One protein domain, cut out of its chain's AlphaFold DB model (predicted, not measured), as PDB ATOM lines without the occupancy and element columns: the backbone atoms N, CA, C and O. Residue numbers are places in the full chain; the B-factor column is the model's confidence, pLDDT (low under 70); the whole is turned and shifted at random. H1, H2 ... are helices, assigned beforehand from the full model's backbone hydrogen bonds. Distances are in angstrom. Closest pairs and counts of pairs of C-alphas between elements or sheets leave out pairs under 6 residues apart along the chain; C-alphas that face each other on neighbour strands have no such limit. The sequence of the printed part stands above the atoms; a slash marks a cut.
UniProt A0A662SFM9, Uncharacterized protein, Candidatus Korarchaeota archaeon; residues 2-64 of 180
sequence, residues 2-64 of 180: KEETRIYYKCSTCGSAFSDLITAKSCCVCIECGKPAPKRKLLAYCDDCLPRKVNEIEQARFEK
ATOM      1  N   LYS A   2      52.049  67.370 -16.832       54.94
ATOM      2  CA  LYS A   2      52.376  68.436 -17.791       54.94
ATOM      3  C   LYS A   2      53.668  69.095 -17.310       54.94
ATOM      4  O   LYS A   2      53.719  69.510 -16.158       54.94
ATOM      5  N   GLU A   3      54.696  69.139 -18.151       63.09
ATOM      6  CA  GLU A   3      55.877  69.964 -17.892       63.09
ATOM      7  C   GLU A   3      55.453  71.432 -17.923       63.09
ATOM      8  O   GLU A   3      55.006  71.943 -18.950       63.09
ATOM      9  N   GLU A   4      55.555  72.110 -16.786       74.50
ATOM     10  CA  GLU A   4      55.404  73.558 -16.737       74.50
ATOM     11  C   GLU A   4      56.700  74.195 -17.233       74.50
ATOM     12  O   GLU A   4      57.738  74.151 -16.570       74.50
ATOM     13  N   THR A   5      56.655  74.795 -18.421       81.25
ATOM     14  CA  THR A   5      57.751  75.627 -18.912       81.25
ATOM     15  C   THR A   5      57.863  76.869 -18.028       81.25
ATOM     16  O   THR A   5      57.032  77.773 -18.103       81.25
ATOM     17  N   ARG A   6      58.896  76.931 -17.182       83.75
ATOM     18  CA  ARG A   6      59.208  78.136 -16.402       83.75
ATOM     19  C   ARG A   6      59.858  79.182 -17.306       83.75
ATOM     20  O   ARG A   6      60.915  78.941 -17.883       83.75
ATOM     21  N   ILE A   7      59.222  80.345 -17.419       90.75
ATOM     22  CA  ILE A   7      59.766  81.511 -18.120       90.75
ATOM     23  C   ILE A   7      60.615  82.310 -17.127       90.75
ATOM     24  O   ILE A   7      60.176  82.579 -16.013       90.75
ATOM     25  N   TYR A   8      61.820  82.696 -17.545       93.81
ATOM     26  CA  TYR A   8      62.726  83.537 -16.766       93.81
ATOM     27  C   TYR A   8      63.048  84.821 -17.532       93.81
ATOM     28  O   TYR A   8      63.218  84.807 -18.753       93.81
ATOM     29  N   TYR A   9      63.186  85.925 -16.804       94.94
ATOM     30  CA  TYR A   9      63.512  87.249 -17.328       94.94
ATOM     31  C   TYR A   9      64.921  87.649 -16.904       94.94
ATOM     32  O   TYR A   9      65.330  87.362 -15.784       94.94
ATOM     33  N   LYS A  10      65.680  88.318 -17.776       93.75
ATOM     34  CA  LYS A  10      67.046  88.766 -17.464       93.75
ATOM     35  C   LYS A  10      67.108  90.278 -17.318       93.75
ATOM     36  O   LYS A  10      66.553  90.999 -18.144       93.75
ATOM     37  N   CYS A  11      67.829  90.753 -16.307       91.25
ATOM     38  CA  CYS A  11      68.194  92.162 -16.218       91.25
ATOM     39  C   CYS A  11      69.171  92.512 -17.349       91.25
ATOM     40  O   CYS A  11      70.199  91.852 -17.515       91.25
ATOM     41  N   SER A  12      68.870  93.569 -18.103       89.94
ATOM     42  CA  SER A  12      69.696  94.031 -19.224       89.94
ATOM     43  C   SER A  12      71.058  94.584 -18.794       89.94
ATOM     44  O   SER A  12      71.994  94.564 -19.586       89.94
ATOM     45  N   THR A  13      71.185  95.055 -17.552       89.56
ATOM     46  CA  THR A  13      72.421  95.659 -17.035       89.56
ATOM     47  C   THR A  13      73.370  94.619 -16.449       89.56
ATOM     48  O   THR A  13      74.556  94.612 -16.767       89.56
ATOM     49  N   CYS A  14      72.878  93.742 -15.570       89.44
ATOM     50  CA  CYS A  14      73.742  92.837 -14.809       89.44
ATOM     51  C   CYS A  14      73.710  91.378 -15.278       89.44
ATOM     52  O   CYS A  14      74.595  90.614 -14.877       89.44
ATOM     53  N   GLY A  15      72.721  91.003 -16.098       90.38
ATOM     54  CA  GLY A  15      72.521  89.650 -16.616       90.38
ATOM     55  C   GLY A  15      71.831  88.672 -15.660       90.38
ATOM     56  O   GLY A  15      71.585  87.534 -16.059       90.38
ATOM     57  N   SER A  16      71.503  89.085 -14.430       89.69
ATOM     58  CA  SER A  16      70.813  88.237 -13.447       89.69
ATOM     59  C   SER A  16      69.432  87.809 -13.947       89.69
ATOM     60  O   SER A  16      68.735  88.593 -14.595       89.69
ATOM     61  N   ALA A  17      69.054  86.563 -13.654       92.12
ATOM     62  CA  ALA A  17      67.775  85.980 -14.039       92.12
ATOM     63  C   ALA A  17      66.765  86.049 -12.886       92.12
ATOM     64  O   ALA A  17      67.104  85.780 -11.738       92.12
ATOM     65  N   PHE A  18      65.520  86.372 -13.215       91.44
ATOM     66  CA  PHE A  18      64.406  86.549 -12.290       91.44
ATOM     67  C   PHE A  18      63.188  85.778 -12.799       91.44
ATOM     68  O   PHE A  18      63.023  85.585 -14.005       91.44
ATOM     69  N   SER A  19      62.324  85.345 -11.886       93.56
ATOM     70  CA  SER A  19      61.044  84.703 -12.217       93.56
ATOM     71  C   SER A  19      59.971  85.697 -12.670       93.56
ATOM     72  O   SER A  19      58.976  85.292 -13.262       93.56
ATOM     73  N   ASP A  20      60.175  86.992 -12.420       92.50
ATOM     74  CA  ASP A  20      59.230  88.064 -12.720       92.50
ATOM     75  C   ASP A  20      59.889  89.199 -13.533       92.50
ATOM     76  O   ASP A  20      61.047  89.574 -13.317       92.50
ATOM     77  N   LEU A  21      59.130  89.753 -14.484       92.50
ATOM     78  CA  LEU A  21      59.600  90.792 -15.402       92.50
ATOM     79  C   LEU A  21      59.805  92.139 -14.703       92.50
ATOM     80  O   LEU A  21      60.725  92.872 -15.070       92.50
ATOM     81  N   ILE A  22      58.954  92.491 -13.735       90.25
ATOM     82  CA  ILE A  22      59.050  93.768 -13.012       90.25
ATOM     83  C   ILE A  22      60.365  93.794 -12.233       90.25
ATOM     84  O   ILE A  22      61.131  94.748 -12.353       90.25
ATOM     85  N   THR A  23      60.675  92.696 -11.548       88.62
ATOM     86  CA  THR A  23      61.917  92.504 -10.794       88.62
ATOM     87  C   THR A  23      63.145  92.563 -11.706       88.62
ATOM     88  O   THR A  23      64.128  93.238 -11.399       88.62
ATOM     89  N   ALA A  24      63.087  91.927 -12.883       90.00
ATOM     90  CA  ALA A  24      64.175  92.009 -13.859       90.00
ATOM     91  C   ALA A  24      64.415  93.444 -14.365       90.00
ATOM     92  O   ALA A  24      65.566  93.832 -14.582       90.00
ATOM     93  N   LYS A  25      63.345  94.232 -14.539       89.31
ATOM     94  CA  LYS A  25      63.423  95.636 -14.970       89.31
ATOM     95  C   LYS A  25      63.944  96.573 -13.876       89.31
ATOM     96  O   LYS A  25      64.601  97.553 -14.211       89.31
ATOM     97  N   SER A  26      63.682  96.287 -12.600       88.62
ATOM     98  CA  SER A  26      64.106  97.126 -11.469       88.62
ATOM     99  C   SER A  26      65.456  96.735 -10.856       88.62
ATOM    100  O   SER A  26      66.012  97.502 -10.077       88.62
ATOM    101  N   CYS A  27      66.032  95.588 -11.236       87.12
ATOM    102  CA  CYS A  27      67.237  95.016 -10.622       87.12
ATOM    103  C   CYS A  27      68.446  95.966 -10.479       87.12
ATOM    104  O   CYS A  27      69.194  95.850  -9.510       87.12
ATOM    105  N   CYS A  28      68.679  96.878 -11.424       89.31
ATOM    106  CA  CYS A  28      69.797  97.833 -11.368       89.31
ATOM    107  C   CYS A  28      69.310  99.278 -11.444       89.31
ATOM    108  O   CYS A  28      69.983 100.132 -12.016       89.31
ATOM    109  N   VAL A  29      68.127  99.542 -10.899       91.00
ATOM    110  CA  VAL A  29      67.496 100.858 -10.897       91.00
ATOM    111  C   VAL A  29      67.209 101.246  -9.454       91.00
ATOM    112  O   VAL A  29      66.614 100.483  -8.701       91.00
ATOM    113  N   CYS A  30      67.651 102.436  -9.065       92.06
ATOM    114  CA  CYS A  30      67.386 102.994  -7.750       92.06
ATOM    115  C   CYS A  30      65.880 103.204  -7.570       92.06
ATOM    116  O   CYS A  30      65.261 103.905  -8.370       92.06
ATOM    117  N   ILE A  31      65.306 102.647  -6.506       90.38
ATOM    118  CA  ILE A  31      63.879 102.768  -6.193       90.38
ATOM    119  C   ILE A  31      63.467 104.213  -5.886       90.38
ATOM    120  O   ILE A  31      62.335 104.600  -6.149       90.38
ATOM    121  N   GLU A  32      64.401 105.015  -5.377       92.38
ATOM    122  CA  GLU A  32      64.157 106.396  -4.961       92.38
ATOM    123  C   GLU A  32      64.210 107.383  -6.137       92.38
ATOM    124  O   GLU A  32      63.376 108.275  -6.251       92.38
ATOM    125  N   CYS A  33      65.209 107.249  -7.017       93.50
ATOM    126  CA  CYS A  33      65.492 108.257  -8.047       93.50
ATOM    127  C   CYS A  33      65.499 107.724  -9.486       93.50
ATOM    128  O   CYS A  33      65.722 108.495 -10.418       93.50
ATOM    129  N   GLY A  34      65.317 106.416  -9.693       92.00
ATOM    130  CA  GLY A  34      65.297 105.791 -11.018       92.00
ATOM    131  C   GLY A  34      66.650 105.728 -11.741       92.00
ATOM    132  O   GLY A  34      66.719 105.238 -12.867       92.00
ATOM    133  N   LYS A  35      67.739 106.217 -11.134       91.94
ATOM    134  CA  LYS A  35      69.091 106.144 -11.714       91.94
ATOM    135  C   LYS A  35      69.667 104.726 -11.628       91.94
ATOM    136  O   LYS A  35      69.236 103.956 -10.768       91.94
ATOM    137  N   PRO A  36      70.673 104.379 -12.450       89.81
ATOM    138  CA  PRO A  36      71.385 103.114 -12.316       89.81
ATOM    139  C   PRO A  36      71.915 102.895 -10.890       89.81
ATOM    140  O   PRO A  36      72.539 103.784 -10.311       89.81
ATOM    141  N   ALA A  37      71.660 101.716 -10.329       87.50
ATOM    142  CA  ALA A  37      72.140 101.286  -9.018       87.50
ATOM    143  C   ALA A  37      73.244 100.220  -9.169       87.50
ATOM    144  O   ALA A  37      73.245  99.465 -10.150       87.50
ATOM    145  N   PRO A  38      74.200 100.133  -8.226       82.62
ATOM    146  CA  PRO A  38      75.294  99.174  -8.306       82.62
ATOM    147  C   PRO A  38      74.791  97.725  -8.235       82.62
ATOM    148  O   PRO A  38      73.940  97.372  -7.425       82.62
ATOM    149  N   LYS A  39      75.405  96.851  -9.041       74.62
ATOM    150  CA  LYS A  39      75.051  95.424  -9.207       74.62
ATOM    151  C   LYS A  39      75.057  94.591  -7.910       74.62
ATOM    152  O   LYS A  39      74.537  93.481  -7.908       74.62
ATOM    153  N   ARG A  40      75.702  95.069  -6.840       60.78
ATOM    154  CA  ARG A  40      76.097  94.252  -5.676       60.78
ATOM    155  C   ARG A  40      75.260  94.461  -4.416       60.78
ATOM    156  O   ARG A  40      75.590  93.871  -3.395       60.78
ATOM    157  N   LYS A  41      74.225  95.299  -4.439       57.97
ATOM    158  CA  LYS A  41      73.487  95.616  -3.215       57.97
ATOM    159  C   LYS A  41      72.207  94.784  -3.142       57.97
ATOM    160  O   LYS A  41      71.411  94.782  -4.073       57.97
ATOM    161  N   LEU A  42      72.004  94.124  -1.999       59.53
ATOM    162  CA  LEU A  42      70.714  93.555  -1.569       59.53
ATOM    163  C   LEU A  42      69.589  94.614  -1.567       59.53
ATOM    164  O   LEU A  42      68.411  94.281  -1.500       59.53
ATOM    165  N   LEU A  43      69.967  95.892  -1.647       64.81
ATOM    166  CA  LEU A  43      69.109  97.059  -1.597       64.81
ATOM    167  C   LEU A  43      69.145  97.807  -2.937       64.81
ATOM    168  O   LEU A  43      70.215  98.165  -3.432       64.81
ATOM    169  N   ALA A  44      67.971  98.101  -3.495       82.56
ATOM    170  CA  ALA A  44      67.802  98.820  -4.759       82.56
ATOM    171  C   ALA A  44      67.981 100.347  -4.604       82.56
ATOM    172  O   ALA A  44      67.127 101.119  -5.029       82.56
ATOM    173  N   TYR A  45      69.071 100.807  -3.987       88.81
ATOM    174  CA  TYR A  45      69.410 102.233  -3.873       88.81
ATOM    175  C   TYR A  45      70.741 102.530  -4.575       88.81
ATOM    176  O   TYR A  45      71.677 101.732  -4.512       88.81
ATOM    177  N   CYS A  46      70.839 103.685  -5.241       90.19
ATOM    178  CA  CYS A  46      72.121 104.185  -5.745       90.19
ATOM    179  C   CYS A  46      72.990 104.731  -4.601       90.19
ATOM    180  O   CYS A  46      72.508 104.937  -3.484       90.19
ATOM    181  N   ASP A  47      74.264 104.993  -4.900       89.62
ATOM    182  CA  ASP A  47      75.253 105.414  -3.901       89.62
ATOM    183  C   ASP A  47      74.941 106.774  -3.260       89.62
ATOM    184  O   ASP A  47      75.320 106.989  -2.117       89.62
ATOM    185  N   ASP A  48      74.168 107.635  -3.928       91.44
ATOM    186  CA  ASP A  48      73.709 108.909  -3.353       91.44
ATOM    187  C   ASP A  48      72.457 108.743  -2.474       91.44
ATOM    188  O   ASP A  48      72.292 109.404  -1.451       91.44
ATOM    189  N   CYS A  49      71.524 107.881  -2.895       92.44
ATOM    190  CA  CYS A  49      70.223 107.757  -2.234       92.44
ATOM    191  C   CYS A  49      70.294 106.880  -0.983       92.44
ATOM    192  O   CYS A  49      69.538 107.125  -0.048       92.44
ATOM    193  N   LEU A  50      71.185 105.881  -0.950       90.31
ATOM    194  CA  LEU A  50      71.307 104.996   0.209       90.31
ATOM    195  C   LEU A  50      71.752 105.755   1.475       90.31
ATOM    196  O   LEU A  50      71.024 105.665   2.462       90.31
ATOM    197  N   PRO A  51      72.849 106.542   1.477       91.06
ATOM    198  CA  PRO A  51      73.266 107.287   2.665       91.06
ATOM    199  C   PRO A  51      72.213 108.300   3.107       91.06
ATOM    200  O   PRO A  51      71.927 108.403   4.295       91.06
ATOM    201  N   ARG A  52      71.569 108.996   2.154       93.56
ATOM    202  CA  ARG A  52      70.461 109.905   2.468       93.56
ATOM    203  C   ARG A  52      69.333 109.165   3.176       93.56
ATOM    204  O   ARG A  52      68.840 109.647   4.188       93.56
ATOM    205  N   LYS A  53      68.949 107.988   2.675       92.62
ATOM    206  CA  LYS A  53      67.854 107.219   3.262       92.62
ATOM    207  C   LYS A  53      68.194 106.678   4.647       92.62
ATOM    208  O   LYS A  53      67.339 106.702   5.525       92.62
ATOM    209  N   VAL A  54      69.427 106.210   4.834       91.62
ATOM    210  CA  VAL A  54      69.939 105.788   6.144       91.62
ATOM    211  C   VAL A  54      69.886 106.961   7.120       91.62
ATOM    212  O   VAL A  54      69.299 106.812   8.185       91.62
ATOM    213  N   ASN A  55      70.374 108.138   6.721       92.56
ATOM    214  CA  ASN A  55      70.336 109.340   7.553       92.56
ATOM    215  C   ASN A  55      68.899 109.789   7.881       92.56
ATOM    216  O   ASN A  55      68.603 110.112   9.021       92.56
ATOM    217  N   GLU A  56      67.972 109.760   6.918       95.06
ATOM    218  CA  GLU A  56      66.551 110.061   7.169       95.06
ATOM    219  C   GLU A  56      65.929 109.118   8.209       95.06
ATOM    220  O   GLU A  56      65.177 109.557   9.078       95.06
ATOM    221  N   ILE A  57      66.208 107.814   8.104       93.69
ATOM    222  CA  ILE A  57      65.704 106.808   9.049       93.69
ATOM    223  C   ILE A  57      66.311 107.040  10.429       93.69
ATOM    224  O   ILE A  57      65.587 107.004  11.422       93.69
ATOM    225  N   GLU A  58      67.617 107.275  10.479       94.12
ATOM    226  CA  GLU A  58      68.363 107.502  11.708       94.12
ATOM    227  C   GLU A  58      67.891 108.767  12.428       94.12
ATOM    228  O   GLU A  58      67.507 108.710  13.593       94.12
ATOM    229  N   GLN A  59      67.773 109.879  11.705       95.06
ATOM    230  CA  GLN A  59      67.233 111.130  12.222       95.06
ATOM    231  C   GLN A  59      65.803 110.951  12.751       95.06
ATOM    232  O   GLN A  59      65.479 111.385  13.854       95.06
ATOM    233  N   ALA A  60      64.941 110.247  12.008       96.38
ATOM    234  CA  ALA A  60      63.573 109.980  12.447       96.38
ATOM    235  C   ALA A  60      63.507 109.077  13.694       96.38
ATOM    236  O   ALA A  60      62.556 109.185  14.476       96.38
ATOM    237  N   ARG A  61      64.476 108.168  13.882       96.56
ATOM    238  CA  ARG A  61      64.624 107.393  15.123       96.56
ATOM    239  C   ARG A  61      65.067 108.305  16.256       96.56
ATOM    240  O   ARG A  61      64.400 108.325  17.286       96.56
ATOM    241  N   PHE A  62      66.125 109.089  16.047       96.25
ATOM    242  CA  PHE A  62      66.669 110.014  17.039       96.25
ATOM    243  C   PHE A  62      65.594 110.976  17.554       96.25
ATOM    244  O   PHE A  62      65.398 111.115  18.760       96.25
ATOM    245  N   GLU A  63      64.813 111.577  16.654       96.69
ATOM    246  CA  GLU A  63      63.725 112.498  16.999       96.69
ATOM    247  C   GLU A  63      62.659 111.855  17.893       96.69
ATOM    248  O   GLU A  63      62.179 112.496  18.830       96.69
ATOM    249  N   LYS A  64      62.331 110.579  17.658       97.81
ATOM    250  CA  LYS A  64      61.320 109.829  18.420       97.81
ATOM    251  C   LYS A  64      61.847 109.207  19.708       97.81
ATOM    252  O   LYS A  64      61.045 108.924  20.593       97.81
TER     253      LYS A  64
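This is residues 2 to 64 of the 180 residues of an uncharacterized protein of Candidatus Korarchaeota archaeon (UniProt A0A662SFM9). Look for a drawn-out model with little regular structure: the longest helix, H2, makes one end, where residues 54 to 64 stick out, while loops and the short H1 fill the middle and residues 2 to 6 trail to the other end. The 63 printed residues include two named helices, H1 then H2, and no named strand; the class is all helix, with 22 residues in named elements. The whole is only just loose, close to extended, with a radius of gyration of the C-alphas of 15.8 A and spans of 57 by 24 by 16 A.

H2, residues 49 to 64, is apart from H1, residues 21 to 26. In both, every O i to N i+4 pair is within hydrogen-bond range. Before H1, residues 9 to 10 pair antiparallel with residues 17 to 18.

Find C-alpha 49 at (70.223, 107.757, -2.234); H2 runs 22.6 A to C-alpha 64 at (61.320, 109.829, 18.420). H1 runs 8.7 A from C-alpha 21 at (59.600, 90.792, -15.402).

The farthest C-alphas, Lys 2 and Glu 63, are 57.3 A apart. The printed part has no cut; 22 residues make the long link. Residues 2 to 3 and 40 to 43 have pLDDT under 70.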